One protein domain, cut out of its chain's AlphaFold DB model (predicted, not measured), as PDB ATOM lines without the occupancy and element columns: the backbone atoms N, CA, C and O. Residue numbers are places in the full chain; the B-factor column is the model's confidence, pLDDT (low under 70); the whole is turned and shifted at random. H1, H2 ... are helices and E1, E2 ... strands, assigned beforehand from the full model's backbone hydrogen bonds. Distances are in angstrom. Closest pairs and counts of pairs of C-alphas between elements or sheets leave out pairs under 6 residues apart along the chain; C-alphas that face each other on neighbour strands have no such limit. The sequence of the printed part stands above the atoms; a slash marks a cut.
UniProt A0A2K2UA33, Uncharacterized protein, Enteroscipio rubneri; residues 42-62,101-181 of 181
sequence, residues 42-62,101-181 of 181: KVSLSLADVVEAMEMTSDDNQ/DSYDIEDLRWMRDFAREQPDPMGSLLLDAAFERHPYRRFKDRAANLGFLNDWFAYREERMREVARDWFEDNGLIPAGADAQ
ATOM      1  N   LYS A  42      -3.821  82.080 -55.152       83.88
ATOM      2  CA  LYS A  42      -5.267  82.191 -54.943       83.88
ATOM      3  C   LYS A  42      -6.031  81.230 -55.846       83.88
ATOM      4  O   LYS A  42      -5.785  81.191 -57.051       83.88
ATOM      5  N   VAL A  43      -6.951  80.484 -55.248       89.38
ATOM      6  CA  VAL A  43      -7.757  79.462 -55.918       89.38
ATOM      7  C   VAL A  43      -9.252  79.744 -55.767       89.38
ATOM      8  O   VAL A  43      -9.655  80.626 -55.008       89.38
ATOM      9  N   SER A  44     -10.080  79.039 -56.541       89.94
ATOM     10  CA  SER A  44     -11.545  79.149 -56.486       89.94
ATOM     11  C   SER A  44     -12.170  78.374 -55.327       89.94
ATOM     12  O   SER A  44     -13.319  78.639 -54.986       89.94
ATOM     13  N   LEU A  45     -11.427  77.438 -54.737       93.00
ATOM     14  CA  LEU A  45     -11.882  76.580 -53.652       93.00
ATOM     15  C   LEU A  45     -11.869  77.336 -52.320       93.00
ATOM     16  O   LEU A  45     -10.864  77.964 -51.975       93.00
ATOM     17  N   SER A  46     -12.971  77.293 -51.575       94.38
ATOM     18  CA  SER A  46     -13.075  77.894 -50.245       94.38
ATOM     19  C   SER A  46     -12.761  76.889 -49.134       94.38
ATOM     20  O   SER A  46     -12.718  75.679 -49.352       94.38
ATOM     21  N   LEU A  47     -12.583  77.392 -47.908       94.00
ATOM     22  CA  LEU A  47     -12.443  76.540 -46.724       94.00
ATOM     23  C   LEU A  47     -13.684  75.657 -46.505       94.00
ATOM     24  O   LEU A  47     -13.555  74.503 -46.117       94.00
ATOM     25  N   ALA A  48     -14.877  76.204 -46.756       92.62
ATOM     26  CA  ALA A  48     -16.133  75.490 -46.560       92.62
ATOM     27  C   ALA A  48     -16.279  74.317 -47.537       92.62
ATOM     28  O   ALA A  48     -16.731  73.259 -47.121       92.62
ATOM     29  N   ASP A  49     -15.830  74.479 -48.785       93.44
ATOM     30  CA  ASP A  49     -15.871  73.404 -49.787       93.44
ATOM     31  C   ASP A  49     -14.971  72.226 -49.381       93.44
ATOM     32  O   ASP A  49     -15.348  71.069 -49.547       93.44
ATOM     33  N   VAL A  50     -13.791  72.510 -48.811       94.38
ATOM     34  CA  VAL A  50     -12.892  71.463 -48.292       94.38
ATOM     35  C   VAL A  50     -13.525  70.753 -47.098       94.38
ATOM     36  O   VAL A  50     -13.515  69.528 -47.051       94.38
ATOM     37  N   VAL A  51     -14.122  71.499 -46.162       93.12
ATOM     38  CA  VAL A  51     -14.824  70.906 -45.011       93.12
ATOM     39  C   VAL A  51     -16.011  70.048 -45.463       93.12
ATOM     40  O   VAL A  51     -16.180  68.944 -44.955       93.12
ATOM     41  N   GLU A  52     -16.803  70.503 -46.437       91.62
ATOM     42  CA  GLU A  52     -17.907  69.718 -47.003       91.62
ATOM     43  C   GLU A  52     -17.393  68.427 -47.652       91.62
ATOM     44  O   GLU A  52     -17.942  67.354 -47.402       91.62
ATOM     45  N   ALA A  53     -16.303  68.495 -48.422       92.06
ATOM     46  CA  ALA A  53     -15.683  67.306 -48.997       92.06
ATOM     47  C   ALA A  53     -15.224  66.319 -47.910       92.06
ATOM     48  O   ALA A  53     -15.555  65.139 -47.987       92.06
ATOM     49  N   MET A  54     -14.563  66.807 -46.853       91.50
ATOM     50  CA  MET A  54     -14.131  65.994 -45.708       91.50
ATOM     51  C   MET A  54     -15.297  65.298 -44.989       91.50
ATOM     52  O   MET A  54     -15.141  64.186 -44.488       91.50
ATOM     53  N   GLU A  55     -16.478  65.922 -44.914       89.19
ATOM     54  CA  GLU A  55     -17.671  65.285 -44.336       89.19
ATOM     55  C   GLU A  55     -18.239  64.159 -45.211       89.19
ATOM     56  O   GLU A  55     -18.896  63.250 -44.695       89.19
ATOM     57  N   MET A  56     -17.985  64.220 -46.519       87.88
ATOM     58  CA  MET A  56     -18.457  63.254 -47.513       87.88
ATOM     59  C   MET A  56     -17.447  62.129 -47.781       87.88
ATOM     60  O   MET A  56     -17.809  61.121 -48.403       87.88
ATOM     61  N   THR A  57     -16.206  62.279 -47.318       87.19
ATOM     62  CA  THR A  57     -15.155  61.276 -47.488       87.19
ATOM     63  C   THR A  57     -15.417  60.010 -46.666       87.19
ATOM     64  O   THR A  57     -15.913  60.041 -45.538       87.19
ATOM     65  N   SER A  58     -15.057  58.866 -47.242       85.12
ATOM     66  CA  SER A  58     -15.004  57.552 -46.613       85.12
ATOM     67  C   SER A  58     -13.748  56.810 -47.069       85.12
ATOM     68  O   SER A  58     -13.058  57.244 -47.983       85.12
ATOM     69  N   ASP A  59     -13.486  55.640 -46.488       84.88
ATOM     70  CA  ASP A  59     -12.351  54.789 -46.883       84.88
ATOM     71  C   ASP A  59     -12.437  54.281 -48.340       84.88
ATOM     72  O   ASP A  59     -11.471  53.729 -48.862       84.88
ATOM     73  N   ASP A  60     -13.591  54.463 -48.992       88.19
ATOM     74  CA  ASP A  60     -13.894  53.966 -50.335       88.19
ATOM     75  C   ASP A  60     -13.959  55.096 -51.384       88.19
ATOM     76  O   ASP A  60     -14.379  54.862 -52.522       88.19
ATOM     77  N   ASN A  61     -13.614  56.336 -51.026       89.25
ATOM     78  CA  ASN A  61     -13.568  57.455 -51.966       89.25
ATOM     79  C   ASN A  61     -12.398  58.408 -51.673       89.25
ATOM     80  O   ASN A  61     -11.832  58.420 -50.587       89.25
ATOM     81  N   GLN A  62     -12.029  59.210 -52.669       90.94
ATOM     82  CA  GLN A  62     -11.034  60.266 -52.514       90.94
ATOM     83  C   GLN A  62     -11.389  61.443 -53.414       90.94
ATOM     84  O   GLN A  62     -11.574  61.280 -54.624       90.94
ATOM     85  N   ASP A 101      -8.347  63.438 -46.156       85.31
ATOM     86  CA  ASP A 101      -9.129  62.204 -46.161       85.31
ATOM     87  C   ASP A 101      -9.535  61.731 -44.750       85.31
ATOM     88  O   ASP A 101      -9.401  62.449 -43.753       85.31
ATOM     89  N   SER A 102     -10.086  60.516 -44.647       76.12
ATOM     90  CA  SER A 102     -10.500  59.943 -43.361       76.12
ATOM     91  C   SER A 102      -9.334  59.699 -42.390       76.12
ATOM     92  O   SER A 102      -9.576  59.625 -41.183       76.12
ATOM     93  N   TYR A 103      -8.089  59.600 -42.872       75.25
ATOM     94  CA  TYR A 103      -6.894  59.465 -42.037       75.25
ATOM     95  C   TYR A 103      -6.464  60.800 -41.430       75.25
ATOM     96  O   TYR A 103      -6.008  60.811 -40.284       75.25
ATOM     97  N   ASP A 104      -6.656  61.908 -42.148       78.25
ATOM     98  CA  ASP A 104      -6.430  63.260 -41.620       78.25
ATOM     99  C   ASP A 104      -7.498  63.649 -40.575       78.25
ATOM    100  O   ASP A 104      -7.255  64.448 -39.663       78.25
ATOM    101  N   ILE A 105      -8.693  63.054 -40.662       79.25
ATOM    102  CA  ILE A 105      -9.793  63.270 -39.713       79.25
ATOM    103  C   ILE A 105      -9.589  62.415 -38.454       79.25
ATOM    104  O   ILE A 105     -10.048  61.278 -38.321       79.25
ATOM    105  N   GLU A 106      -8.968  63.007 -37.437       80.81
ATOM    106  CA  GLU A 106      -8.691  62.333 -36.166       80.81
ATOM    107  C   GLU A 106      -9.880  62.361 -35.173       80.81
ATOM    108  O   GLU A 106      -9.706  62.622 -33.978       80.81
ATOM    109  N   ASP A 107     -11.100  62.043 -35.628       80.19
ATOM    110  CA  ASP A 107     -12.357  62.198 -34.863       80.19
ATOM    111  C   ASP A 107     -12.286  61.564 -33.451       80.19
ATOM    112  O   ASP A 107     -12.735  62.148 -32.460       80.19
ATOM    113  N   LEU A 108     -11.659  60.387 -33.309       86.19
ATOM    114  CA  LEU A 108     -11.491  59.728 -32.003       86.19
ATOM    115  C   LEU A 108     -10.512  60.448 -31.076       86.19
ATOM    116  O   LEU A 108     -10.687  60.417 -29.855       86.19
ATOM    117  N   ARG A 109      -9.456  61.051 -31.624       91.06
ATOM    118  CA  ARG A 109      -8.531  61.859 -30.832       91.06
ATOM    119  C   ARG A 109      -9.217  63.154 -30.420       91.06
ATOM    120  O   ARG A 109      -9.189  63.474 -29.236       91.06
ATOM    121  N   TRP A 110      -9.907  63.826 -31.337       94.31
ATOM    122  CA  TRP A 110     -10.656  65.047 -31.045       94.31
ATOM    123  C   TRP A 110     -11.707  64.832 -29.957       94.31
ATOM    124  O   TRP A 110     -11.811  65.657 -29.057       94.31
ATOM    125  N   MET A 111     -12.410  63.694 -29.957       94.81
ATOM    126  CA  MET A 111     -13.325  63.319 -28.871       94.81
ATOM    127  C   MET A 111     -12.626  63.249 -27.506       94.81
ATOM    128  O   MET A 111     -13.169  63.703 -26.498       94.81
ATOM    129  N   ARG A 112     -11.421  62.670 -27.457       95.50
ATOM    130  CA  ARG A 112     -10.638  62.542 -26.218       95.50
ATOM    131  C   ARG A 112     -10.101  63.889 -25.755       95.50
ATOM    132  O   ARG A 112     -10.109  64.150 -24.557       95.50
ATOM    133  N   ASP A 113      -9.644  64.721 -26.683       96.56
ATOM    134  CA  ASP A 113      -9.133  66.057 -26.385       96.56
ATOM    135  C   ASP A 113     -10.270  66.961 -25.889       96.56
ATOM    136  O   ASP A 113     -10.171  67.501 -24.789       96.56
ATOM    137  N   PHE A 114     -11.419  66.962 -26.574       97.44
ATOM    138  CA  PHE A 114     -12.628  67.646 -26.113       97.44
ATOM    139  C   PHE A 114     -13.048  67.198 -24.709       97.44
ATOM    140  O   PHE A 114     -13.354  68.033 -23.861       97.44
ATOM    141  N   ALA A 115     -13.052  65.886 -24.437       97.31
ATOM    142  CA  ALA A 115     -13.415  65.357 -23.124       97.31
ATOM    143  C   ALA A 115     -12.467  65.834 -22.012       97.31
ATOM    144  O   ALA A 115     -12.926  66.123 -20.910       97.31
ATOM    145  N   ARG A 116     -11.162  65.941 -22.293       97.19
ATOM    146  CA  ARG A 116     -10.151  66.433 -21.336       97.19
ATOM    147  C   ARG A 116     -10.295  67.920 -21.027       97.19
ATOM    148  O   ARG A 116      -9.882  68.345 -19.954       97.19
ATOM    149  N   GLU A 117     -10.858  68.694 -21.948       96.81
ATOM    150  CA  GLU A 117     -11.127  70.121 -21.758       96.81
ATOM    151  C   GLU A 117     -12.385  70.381 -20.906       96.81
ATOM    152  O   GLU A 117     -12.564  71.490 -20.401       96.81
ATOM    153  N   GLN A 118     -13.242  69.372 -20.697       97.06
ATOM    154  CA  GLN A 118     -14.462  69.516 -19.898       97.06
ATOM    155  C   GLN A 118     -14.212  69.322 -18.393       97.06
ATOM    156  O   GLN A 118     -13.373  68.512 -17.993       97.06
ATOM    157  N   PRO A 119     -14.982  70.003 -17.523       96.06
ATOM    158  CA  PRO A 119     -14.860  69.841 -16.080       96.06
ATOM    159  C   PRO A 119     -15.304  68.449 -15.611       96.06
ATOM    160  O   PRO A 119     -16.241  67.851 -16.147       96.06
ATOM    161  N   ASP A 120     -14.681  67.956 -14.542       95.19
ATOM    162  CA  ASP A 120     -15.122  66.734 -13.875       95.19
ATOM    163  C   ASP A 120     -16.454  66.928 -13.120       95.19
ATOM    164  O   ASP A 120     -16.711  68.005 -12.572       95.19
ATOM    165  N   PRO A 121     -17.305  65.885 -13.037       95.88
ATOM    166  CA  PRO A 121     -17.094  64.528 -13.560       95.88
ATOM    167  C   PRO A 121     -17.438  64.355 -15.053       95.88
ATOM    168  O   PRO A 121     -17.324  63.247 -15.578       95.88
ATOM    169  N   MET A 122     -17.900  65.402 -15.742       97.44
ATOM    170  CA  MET A 122     -18.403  65.303 -17.116       97.44
ATOM    171  C   MET A 122     -17.304  64.933 -18.113       97.44
ATOM    172  O   MET A 122     -17.532  64.059 -18.948       97.44
ATOM    173  N   GLY A 123     -16.114  65.525 -17.983       97.12
ATOM    174  CA  GLY A 123     -14.954  65.182 -18.808       97.12
ATOM    175  C   GLY A 123     -14.569  63.710 -18.701       97.12
ATOM    176  O   GLY A 123     -14.493  63.017 -19.715       97.12
ATOM    177  N   SER A 124     -14.454  63.187 -17.475       97.62
ATOM    178  CA  SER A 124     -14.207  61.759 -17.235       97.62
ATOM    179  C   SER A 124     -15.270  60.851 -17.881       97.62
ATOM    180  O   SER A 124     -14.931  59.898 -18.578       97.62
ATOM    181  N   LEU A 125     -16.561  61.176 -17.736       97.50
ATOM    182  CA  LEU A 125     -17.659  60.393 -18.326       97.50
ATOM    183  C   LEU A 125     -17.656  60.395 -19.862       97.50
ATOM    184  O   LEU A 125     -18.033  59.398 -20.485       97.50
ATOM    185  N   LEU A 126     -17.284  61.520 -20.477       97.56
ATOM    186  CA  LEU A 126     -17.122  61.631 -21.927       97.56
ATOM    187  C   LEU A 126     -15.903  60.841 -22.404       97.56
ATOM    188  O   LEU A 126     -15.984  60.128 -23.405       97.56
ATOM    189  N   LEU A 127     -14.794  60.928 -21.669       97.19
ATOM    190  CA  LEU A 127     -13.559  60.234 -22.002       97.19
ATOM    191  C   LEU A 127     -13.748  58.714 -21.951       97.19
ATOM    192  O   LEU A 127     -13.350  58.030 -22.892       97.19
ATOM    193  N   ASP A 128     -14.421  58.198 -20.920       96.44
ATOM    194  CA  ASP A 128     -14.772  56.778 -20.813       96.44
ATOM    195  C   ASP A 128     -15.569  56.310 -22.039       96.44
ATOM    196  O   ASP A 128     -15.230  55.302 -22.667       96.44
ATOM    197  N   ALA A 129     -16.576  57.089 -22.452       94.94
ATOM    198  CA  ALA A 129     -17.383  56.783 -23.631       94.94
ATOM    199  C   ALA A 129     -16.554  56.751 -24.932       94.94
ATOM    200  O   ALA A 129     -16.848  55.954 -25.825       94.94
ATOM    201  N   ALA A 130     -15.492  57.560 -25.035       94.12
ATOM    202  CA  ALA A 130     -14.572  57.570 -26.176       94.12
ATOM    203  C   ALA A 130     -13.641  56.338 -26.247       94.12
ATOM    204  O   ALA A 130     -12.982  56.126 -27.270       94.12
ATOM    205  N   PHE A 131     -13.586  55.513 -25.196       92.25
ATOM    206  CA  PHE A 131     -12.865  54.231 -25.175       92.25
ATOM    207  C   PHE A 131     -13.788  53.004 -25.242       92.25
ATOM    208  O   PHE A 131     -13.306  51.874 -25.342       92.25
ATOM    209  N   GLU A 132     -15.109  53.194 -25.212       92.69
ATOM    210  CA  GLU A 132     -16.072  52.100 -25.316       92.69
ATOM    211  C   GLU A 132     -16.120  51.472 -26.719       92.69
ATOM    212  O   GLU A 132     -15.691  52.033 -27.729       92.69
ATOM    213  N   ARG A 133     -16.748  50.292 -26.808       89.62
ATOM    214  CA  ARG A 133     -17.122  49.696 -28.091       89.62
ATOM    215  C   ARG A 133     -18.144  50.597 -28.796       89.62
ATOM    216  O   ARG A 133     -19.214  50.866 -28.250       89.62
ATOM    217  N   HIS A 134     -17.856  50.961 -30.045       89.38
ATOM    218  CA  HIS A 134     -18.586  51.982 -30.815       89.38
ATOM    219  C   HIS A 134     -18.452  53.390 -30.196       89.38
ATOM    220  O   HIS A 134     -19.467  54.002 -29.845       89.38
ATOM    221  N   PRO A 135     -17.211  53.896 -30.071       91.50
ATOM    222  CA  PRO A 135     -16.893  55.084 -29.280       91.50
ATOM    223  C   PRO A 135     -17.656  56.321 -29.753       91.50
ATOM    224  O   PRO A 135     -18.260  57.004 -28.935       91.50
ATOM    225  N   TYR A 136     -17.745  56.562 -31.065       90.06
ATOM    226  CA  TYR A 136     -18.448  57.728 -31.613       90.06
ATOM    227  C   TYR A 136     -19.921  57.809 -31.175       90.06
ATOM    228  O   TYR A 136     -20.378  58.828 -30.658       90.06
ATOM    229  N   ARG A 137     -20.672  56.705 -31.314       92.75
ATOM    230  CA  ARG A 137     -22.081  56.653 -30.886       92.75
ATOM    231  C   ARG A 137     -22.205  56.858 -29.378       92.75
ATOM    232  O   ARG A 137     -23.016  57.663 -28.938       92.75
ATOM    233  N   ARG A 138     -21.392  56.145 -28.592       95.31
ATOM    234  CA  ARG A 138     -21.431  56.213 -27.124       95.31
ATOM    235  C   ARG A 138     -21.119  57.602 -26.603       95.31
ATOM    236  O   ARG A 138     -21.813  58.092 -25.716       95.31
ATOM    237  N   PHE A 139     -20.118  58.235 -27.189       96.69
ATOM    238  CA  PHE A 139     -19.735  59.591 -26.866       96.69
ATOM    239  C   PHE A 139     -20.845  60.585 -27.181       96.69
ATOM    240  O   PHE A 139     -21.210  61.354 -26.301       96.69
ATOM    241  N   LYS A 140     -21.452  60.533 -28.375       95.19
ATOM    242  CA  LYS A 140     -22.572  61.424 -28.725       95.19
ATOM    243  C   LYS A 140     -23.777  61.233 -27.813       95.19
ATOM    244  O   LYS A 140     -24.335  62.222 -27.350       95.19
ATOM    245  N   ASP A 141     -24.134  59.989 -27.498       97.00
ATOM    246  CA  ASP A 141     -25.203  59.696 -26.535       97.00
ATOM    247  C   ASP A 141     -24.880  60.308 -25.160       97.00
ATOM    248  O   ASP A 141     -25.750  60.848 -24.475       97.00
ATOM    249  N   ARG A 142     -23.611  60.239 -24.736       97.44
ATOM    250  CA  ARG A 142     -23.151  60.795 -23.459       97.44
ATOM    251  C   ARG A 142     -23.116  62.317 -23.463       97.44
ATOM    252  O   ARG A 142     -23.647  62.913 -22.533       97.44
ATOM    253  N   ALA A 143     -22.584  62.928 -24.513       97.44
ATOM    254  CA  ALA A 143     -22.579  64.369 -24.719       97.44
ATOM    255  C   ALA A 143     -24.006  64.927 -24.752       97.44
ATOM    256  O   ALA A 143     -24.276  65.922 -24.089       97.44
ATOM    257  N   ALA A 144     -24.944  64.251 -25.420       97.56
ATOM    258  CA  ALA A 144     -26.356  64.632 -25.426       97.56
ATOM    259  C   ALA A 144     -26.960  64.625 -24.017       97.56
ATOM    260  O   ALA A 144     -27.558  65.613 -23.598       97.56
ATOM    261  N   ASN A 145     -26.747  63.548 -23.259       97.56
ATOM    262  CA  ASN A 145     -27.269  63.428 -21.896       97.56
ATOM    263  C   ASN A 145     -26.659  64.443 -20.918       97.56
ATOM    264  O   ASN A 145     -27.303  64.802 -19.937       97.56
ATOM    265  N   LEU A 146     -25.422  64.879 -21.167       96.81
ATOM    266  CA  LEU A 146     -24.702  65.844 -20.336       96.81
ATOM    267  C   LEU A 146     -24.859  67.300 -20.813       96.81
ATOM    268  O   LEU A 146     -24.391  68.202 -20.126       96.81
ATOM    269  N   GLY A 147     -25.514  67.539 -21.956       96.94
ATOM    270  CA  GLY A 147     -25.725  68.877 -22.519       96.94
ATOM    271  C   GLY A 147     -24.594  69.416 -23.406       96.94
ATOM    272  O   GLY A 147     -24.698  70.546 -23.863       96.94
ATOM    273  N   PHE A 148     -23.570  68.616 -23.712       97.44
ATOM    274  CA  PHE A 148     -22.389  69.005 -24.502       97.44
ATOM    275  C   PHE A 148     -22.479  68.659 -25.992       97.44
ATOM    276  O   PHE A 148     -21.495  68.784 -26.712       97.44
ATOM    277  N   LEU A 149     -23.619  68.160 -26.486       96.56
ATOM    278  CA  LEU A 149     -23.699  67.687 -27.874       96.56
ATOM    279  C   LEU A 149     -23.411  68.801 -28.893       96.56
ATOM    280  O   LEU A 149     -22.673  68.573 -29.846       96.56
ATOM    281  N   ASN A 150     -23.972  69.993 -28.683       97.31
ATOM    282  CA  ASN A 150     -23.730  71.130 -29.572       97.31
ATOM    283  C   ASN A 150     -22.296  71.650 -29.444       97.31
ATOM    284  O   ASN A 150     -21.681  71.957 -30.458       97.31
ATOM    285  N   ASP A 151     -21.750  71.684 -28.225       97.44
ATOM    286  CA  ASP A 151     -20.363  72.097 -27.978       97.44
ATOM    287  C   ASP A 151     -19.376  71.151 -28.668       97.44
ATOM    288  O   ASP A 151     -18.418  71.597 -29.292       97.44
ATOM    289  N   TRP A 152     -19.653  69.843 -28.633       96.00
ATOM    290  CA  TRP A 152     -18.888  68.847 -29.374       96.00
ATOM    291  C   TRP A 152     -18.942  69.095 -30.885       96.00
ATOM    292  O   TRP A 152     -17.908  69.046 -31.545       96.00
ATOM    293  N   PHE A 153     -20.123  69.366 -31.447       94.06
ATOM    294  CA  PHE A 153     -20.235  69.639 -32.881       94.06
ATOM    295  C   PHE A 153     -19.504  70.919 -33.288       94.06
ATOM    296  O   PHE A 153     -18.799  70.899 -34.291       94.06
ATOM    297  N   ALA A 154     -19.603  71.986 -32.493       95.88
ATOM    298  CA  ALA A 154     -18.862  73.220 -32.735       95.88
ATOM    299  C   ALA A 154     -17.342  73.000 -32.644       95.88
ATOM    300  O   ALA A 154     -16.594  73.481 -33.492       95.88
ATOM    301  N   TYR A 155     -16.887  72.227 -31.652       96.00
ATOM    302  CA  TYR A 155     -15.481  71.855 -31.510       96.00
ATOM    303  C   TYR A 155     -14.985  71.049 -32.715       96.00
ATOM    304  O   TYR A 155     -13.942  71.363 -33.281       96.00
ATOM    305  N   ARG A 156     -15.744  70.031 -33.139       93.44
ATOM    306  CA  ARG A 156     -15.410  69.211 -34.309       93.44
ATOM    307  C   ARG A 156     -15.335  70.053 -35.580       93.44
ATOM    308  O   ARG A 156     -14.398  69.887 -36.350       93.44
ATOM    309  N   GLU A 157     -16.296  70.946 -35.787       92.50
ATOM    310  CA  GLU A 157     -16.313  71.832 -36.950       92.50
ATOM    311  C   GLU A 157     -15.067  72.730 -36.984       92.50
ATOM    312  O   GLU A 157     -14.450  72.877 -38.036       92.50
ATOM    313  N   GLU A 158     -14.633  73.277 -35.843       94.25
ATOM    314  CA  GLU A 158     -13.396  74.066 -35.809       94.25
ATOM    315  C   GLU A 158     -12.155  73.221 -36.107       94.25
ATOM    316  O   GLU A 158     -11.302  73.660 -36.873       94.25
ATOM    317  N   ARG A 159     -12.076  71.984 -35.602       95.00
ATOM    318  CA  ARG A 159     -10.972  71.073 -35.953       95.00
ATOM    319  C   ARG A 159     -10.939  70.738 -37.444       95.00
ATOM    320  O   ARG A 159      -9.866  70.714 -38.035       95.00
ATOM    321  N   MET A 160     -12.095  70.551 -38.077       92.81
ATOM    322  CA  MET A 160     -12.163  70.368 -39.532       92.81
ATOM    323  C   MET A 160     -11.680  71.609 -40.285       92.81
ATOM    324  O   MET A 160     -10.958  71.490 -41.272       92.81
ATOM    325  N   ARG A 161     -12.025  72.808 -39.801       93.88
ATOM    326  CA  ARG A 161     -11.510  74.061 -40.368       93.88
ATOM    327  C   ARG A 161     -10.001  74.197 -40.205       93.88
ATOM    328  O   ARG A 161      -9.371  74.733 -41.108       93.88
ATOM    329  N   GLU A 162      -9.429  73.751 -39.087       94.38
ATOM    330  CA  GLU A 162      -7.974  73.711 -38.886       94.38
ATOM    331  C   GLU A 162      -7.307  72.800 -39.923       94.38
ATOM    332  O   GLU A 162      -6.462  73.282 -40.666       94.38
ATOM    333  N   VAL A 163      -7.778  71.558 -40.090       94.25
ATOM    334  CA  VAL A 163      -7.245  70.635 -41.115       94.25
ATOM    335  C   VAL A 163      -7.358  71.227 -42.525       94.25
ATOM    336  O   VAL A 163      -6.415  71.160 -43.311       94.25
ATOM    337  N   ALA A 164      -8.486  71.860 -42.853       94.38
ATOM    338  CA  ALA A 164      -8.645  72.525 -44.143       94.38
ATOM    339  C   ALA A 164      -7.654  73.693 -44.320       94.38
ATOM    340  O   ALA A 164      -7.110  73.865 -45.410       94.38
ATOM    341  N   ARG A 165      -7.402  74.499 -43.275       94.75
ATOM    342  CA  ARG A 165      -6.411  75.593 -43.313       94.75
ATOM    343  C   ARG A 165      -5.005  75.047 -43.535       94.75
ATOM    344  O   ARG A 165      -4.319  75.560 -44.419       94.75
ATOM    345  N   ASP A 166      -4.631  74.014 -42.787       94.19
ATOM    346  CA  ASP A 166      -3.326  73.358 -42.886       94.19
ATOM    347  C   ASP A 166      -3.121  72.813 -44.305       94.19
ATOM    348  O   ASP A 166      -2.102  73.082 -44.934       94.19
ATOM    349  N   TRP A 167      -4.148  72.192 -44.896       95.62
ATOM    350  CA  TRP A 167      -4.097  71.737 -46.284       95.62
ATOM    351  C   TRP A 167      -3.856  72.873 -47.291       95.62
ATOM    352  O   TRP A 167      -3.045  72.723 -48.208       95.62
ATOM    353  N   PHE A 168      -4.529  74.023 -47.150       95.00
ATOM    354  CA  PHE A 168      -4.258  75.179 -48.016       95.00
ATOM    355  C   PHE A 168      -2.817  75.678 -47.838       95.00
ATOM    356  O   PHE A 168      -2.158  75.999 -48.828       95.00
ATOM    357  N   GLU A 169      -2.328  75.748 -46.601       93.56
ATOM    358  CA  GLU A 169      -0.978  76.206 -46.279       93.56
ATOM    359  C   GLU A 169       0.102  75.278 -46.846       93.56
ATOM    360  O   GLU A 169       0.963  75.748 -47.596       93.56
ATOM    361  N   ASP A 170      -0.007  73.974 -46.597       93.56
ATOM    362  CA  ASP A 170       0.930  72.947 -47.063       93.56
ATOM    363  C   ASP A 170       1.038  72.910 -48.594       93.56
ATOM    364  O   ASP A 170       2.108  72.668 -49.160       93.56
ATOM    365  N   ASN A 171      -0.062  73.219 -49.284       92.94
ATOM    366  CA  ASN A 171      -0.119  73.265 -50.744       92.94
ATOM    367  C   ASN A 171       0.190  74.652 -51.334       92.94
ATOM    368  O   ASN A 171       0.146  74.833 -52.555       92.94
ATOM    369  N   GLY A 172       0.508  75.649 -50.500       92.81
ATOM    370  CA  GLY A 172       0.797  77.012 -50.945       92.81
ATOM    371  C   GLY A 172      -0.390  77.660 -51.663       92.81
ATOM    372  O   GLY A 172      -0.220  78.352 -52.670       92.81
ATOM    373  N   LEU A 173      -1.606  77.418 -51.183       93.38
ATOM    374  CA  LEU A 173      -2.854  77.902 -51.757       93.38
ATOM    375  C   LEU A 173      -3.498  78.961 -50.843       93.38
ATOM    376  O   LEU A 173      -3.340  78.950 -49.626       93.38
ATOM    377  N   ILE A 174      -4.237  79.903 -51.433       93.00
ATOM    378  CA  ILE A 174      -5.049  80.890 -50.707       93.00
ATOM    379  C   ILE A 174      -6.523  80.584 -50.998       93.00
ATOM    380  O   ILE A 174      -6.914  80.676 -52.171       93.00
ATOM    381  N   PRO A 175      -7.340  80.253 -49.977       92.75
ATOM    382  CA  PRO A 175      -8.738  79.901 -50.178       92.75
ATOM    383  C   PRO A 175      -9.560  81.073 -50.718       92.75
ATOM    384  O   PRO A 175      -9.314  82.248 -50.416       92.75
ATOM    385  N   ALA A 176     -10.591  80.754 -51.494       92.00
ATOM    386  CA  ALA A 176     -11.582  81.727 -51.918       92.00
ATOM    387  C   ALA A 176     -12.313  82.320 -50.701       92.00
ATOM    388  O   ALA A 176     -12.650  81.620 -49.748       92.00
ATOM    389  N   GLY A 177     -12.561  83.633 -50.736       82.25
ATOM    390  CA  GLY A 177     -13.245  84.346 -49.651       82.25
ATOM    391  C   GLY A 177     -12.369  84.719 -48.448       82.25
ATOM    392  O   GLY A 177     -12.886  85.334 -47.522       82.25
ATOM    393  N   ALA A 178     -11.059  84.434 -48.469       66.06
ATOM    394  CA  ALA A 178     -10.126  84.793 -47.390       66.06
ATOM    395  C   ALA A 178      -9.979  86.312 -47.134       66.06
ATOM    396  O   ALA A 178      -9.462  86.707 -46.095       66.06
ATOM    397  N   ASP A 179     -10.461  87.166 -48.046       44.34
ATOM    398  CA  ASP A 179     -10.313  88.631 -47.985       44.34
ATOM    399  C   ASP A 179     -11.405  89.350 -47.157       44.34
ATOM    400  O   ASP A 179     -11.576  90.563 -47.288       44.34
ATOM    401  N   ALA A 180     -12.179  88.642 -46.328       36.34
ATOM    402  CA  ALA A 180     -13.227  89.242 -45.496       36.34
ATOM    403  C   ALA A 180     -12.953  89.036 -43.997       36.34
ATOM    404  O   ALA A 180     -13.525  88.144 -43.369       36.34
ATOM    405  N   GLN A 181     -12.098  89.889 -43.430       32.69
ATOM    406  CA  GLN A 181     -12.011  90.160 -41.990       32.69
ATOM    407  C   GLN A 181     -11.982  91.667 -41.746       32.69
ATOM    408  O   GLN A 181     -11.218  92.365 -42.450       32.69
TER     409      GLN A 181
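This is residues 42 to 62 and 101 to 181 of the 181 residues of an uncharacterized protein of Enteroscipio rubneri (UniProt A0A2K2UA33). One long helix, H5, joins two groups: three short helices, H2, H3 and H4, side by side near its first residues, and a small head of H1 and the strand pair E1 and E2 near its last residues. H1 crosses H5 steeply. The printed part has 102 residues, in the order E1 H1 H2 H3 H4 H5 E2, mostly helix, with one parallel sheet, E1 E2. It is only just loose, close to compact, with a radius of gyration of the C-alphas of 15.7 A, and flat, spanning 46 by 36 by 19 A.

E1, residues 42 to 46, and E2, residues 173 to 176, are parallel neighbours at 54 degrees; N 43 and O 174 are 3.1 A apart, within hydrogen-bond range. H1, residues 47 to 56, touches residues 160 to 165 of H5, residues 149 to 170, at a steep tilt of 66 degrees, opposite ways; the closest C-alphas, of Val 50 and Ala 164, are 6.0 A apart. H2, residues 107 to 117, touches residues 152 to 159 of H5, closest at the C-alphas of Trp 110 and Arg 156, 7.1 A. H2 and H3, residues 122 to 129, form a helical hairpin at 26 degrees, with the C-alphas of Ala 115 and Gly 123 closest, 4.6 A. H3 and H4, residues 135 to 146, form another at 28 degrees, with Ala 129 and Phe 139 closest, their C-alphas 4.9 A apart. H4 and H5 touch only at the corner, and only just, with 3 pairs of C-alphas within 8 A; the closest are those of Ala 143 and Leu 149, 4.7 A. In H1 to H5 every O i to N i+4 pair is within hydrogen-bond range.

E1 begins at C-alpha 42, (-5.267, 82.191, -54.943). H4 is 16.0 A long, H2 15.4 A and H1 14.6 A. H5 runs 31.7 A from C-alpha 149, (-23.699, 67.687, -27.874). E2 ends at C-alpha 176, (-11.582, 81.727, -51.918).

The C-alphas of Lys 42 and Pro 121, the two farthest apart, are 46.5 A apart. Residues 63 to 100 are not printed; C-alphas 62 and 101 are 6.9 A apart across the cut. The links printed whole are tight. Residues 178 to 181 have pLDDT under 70.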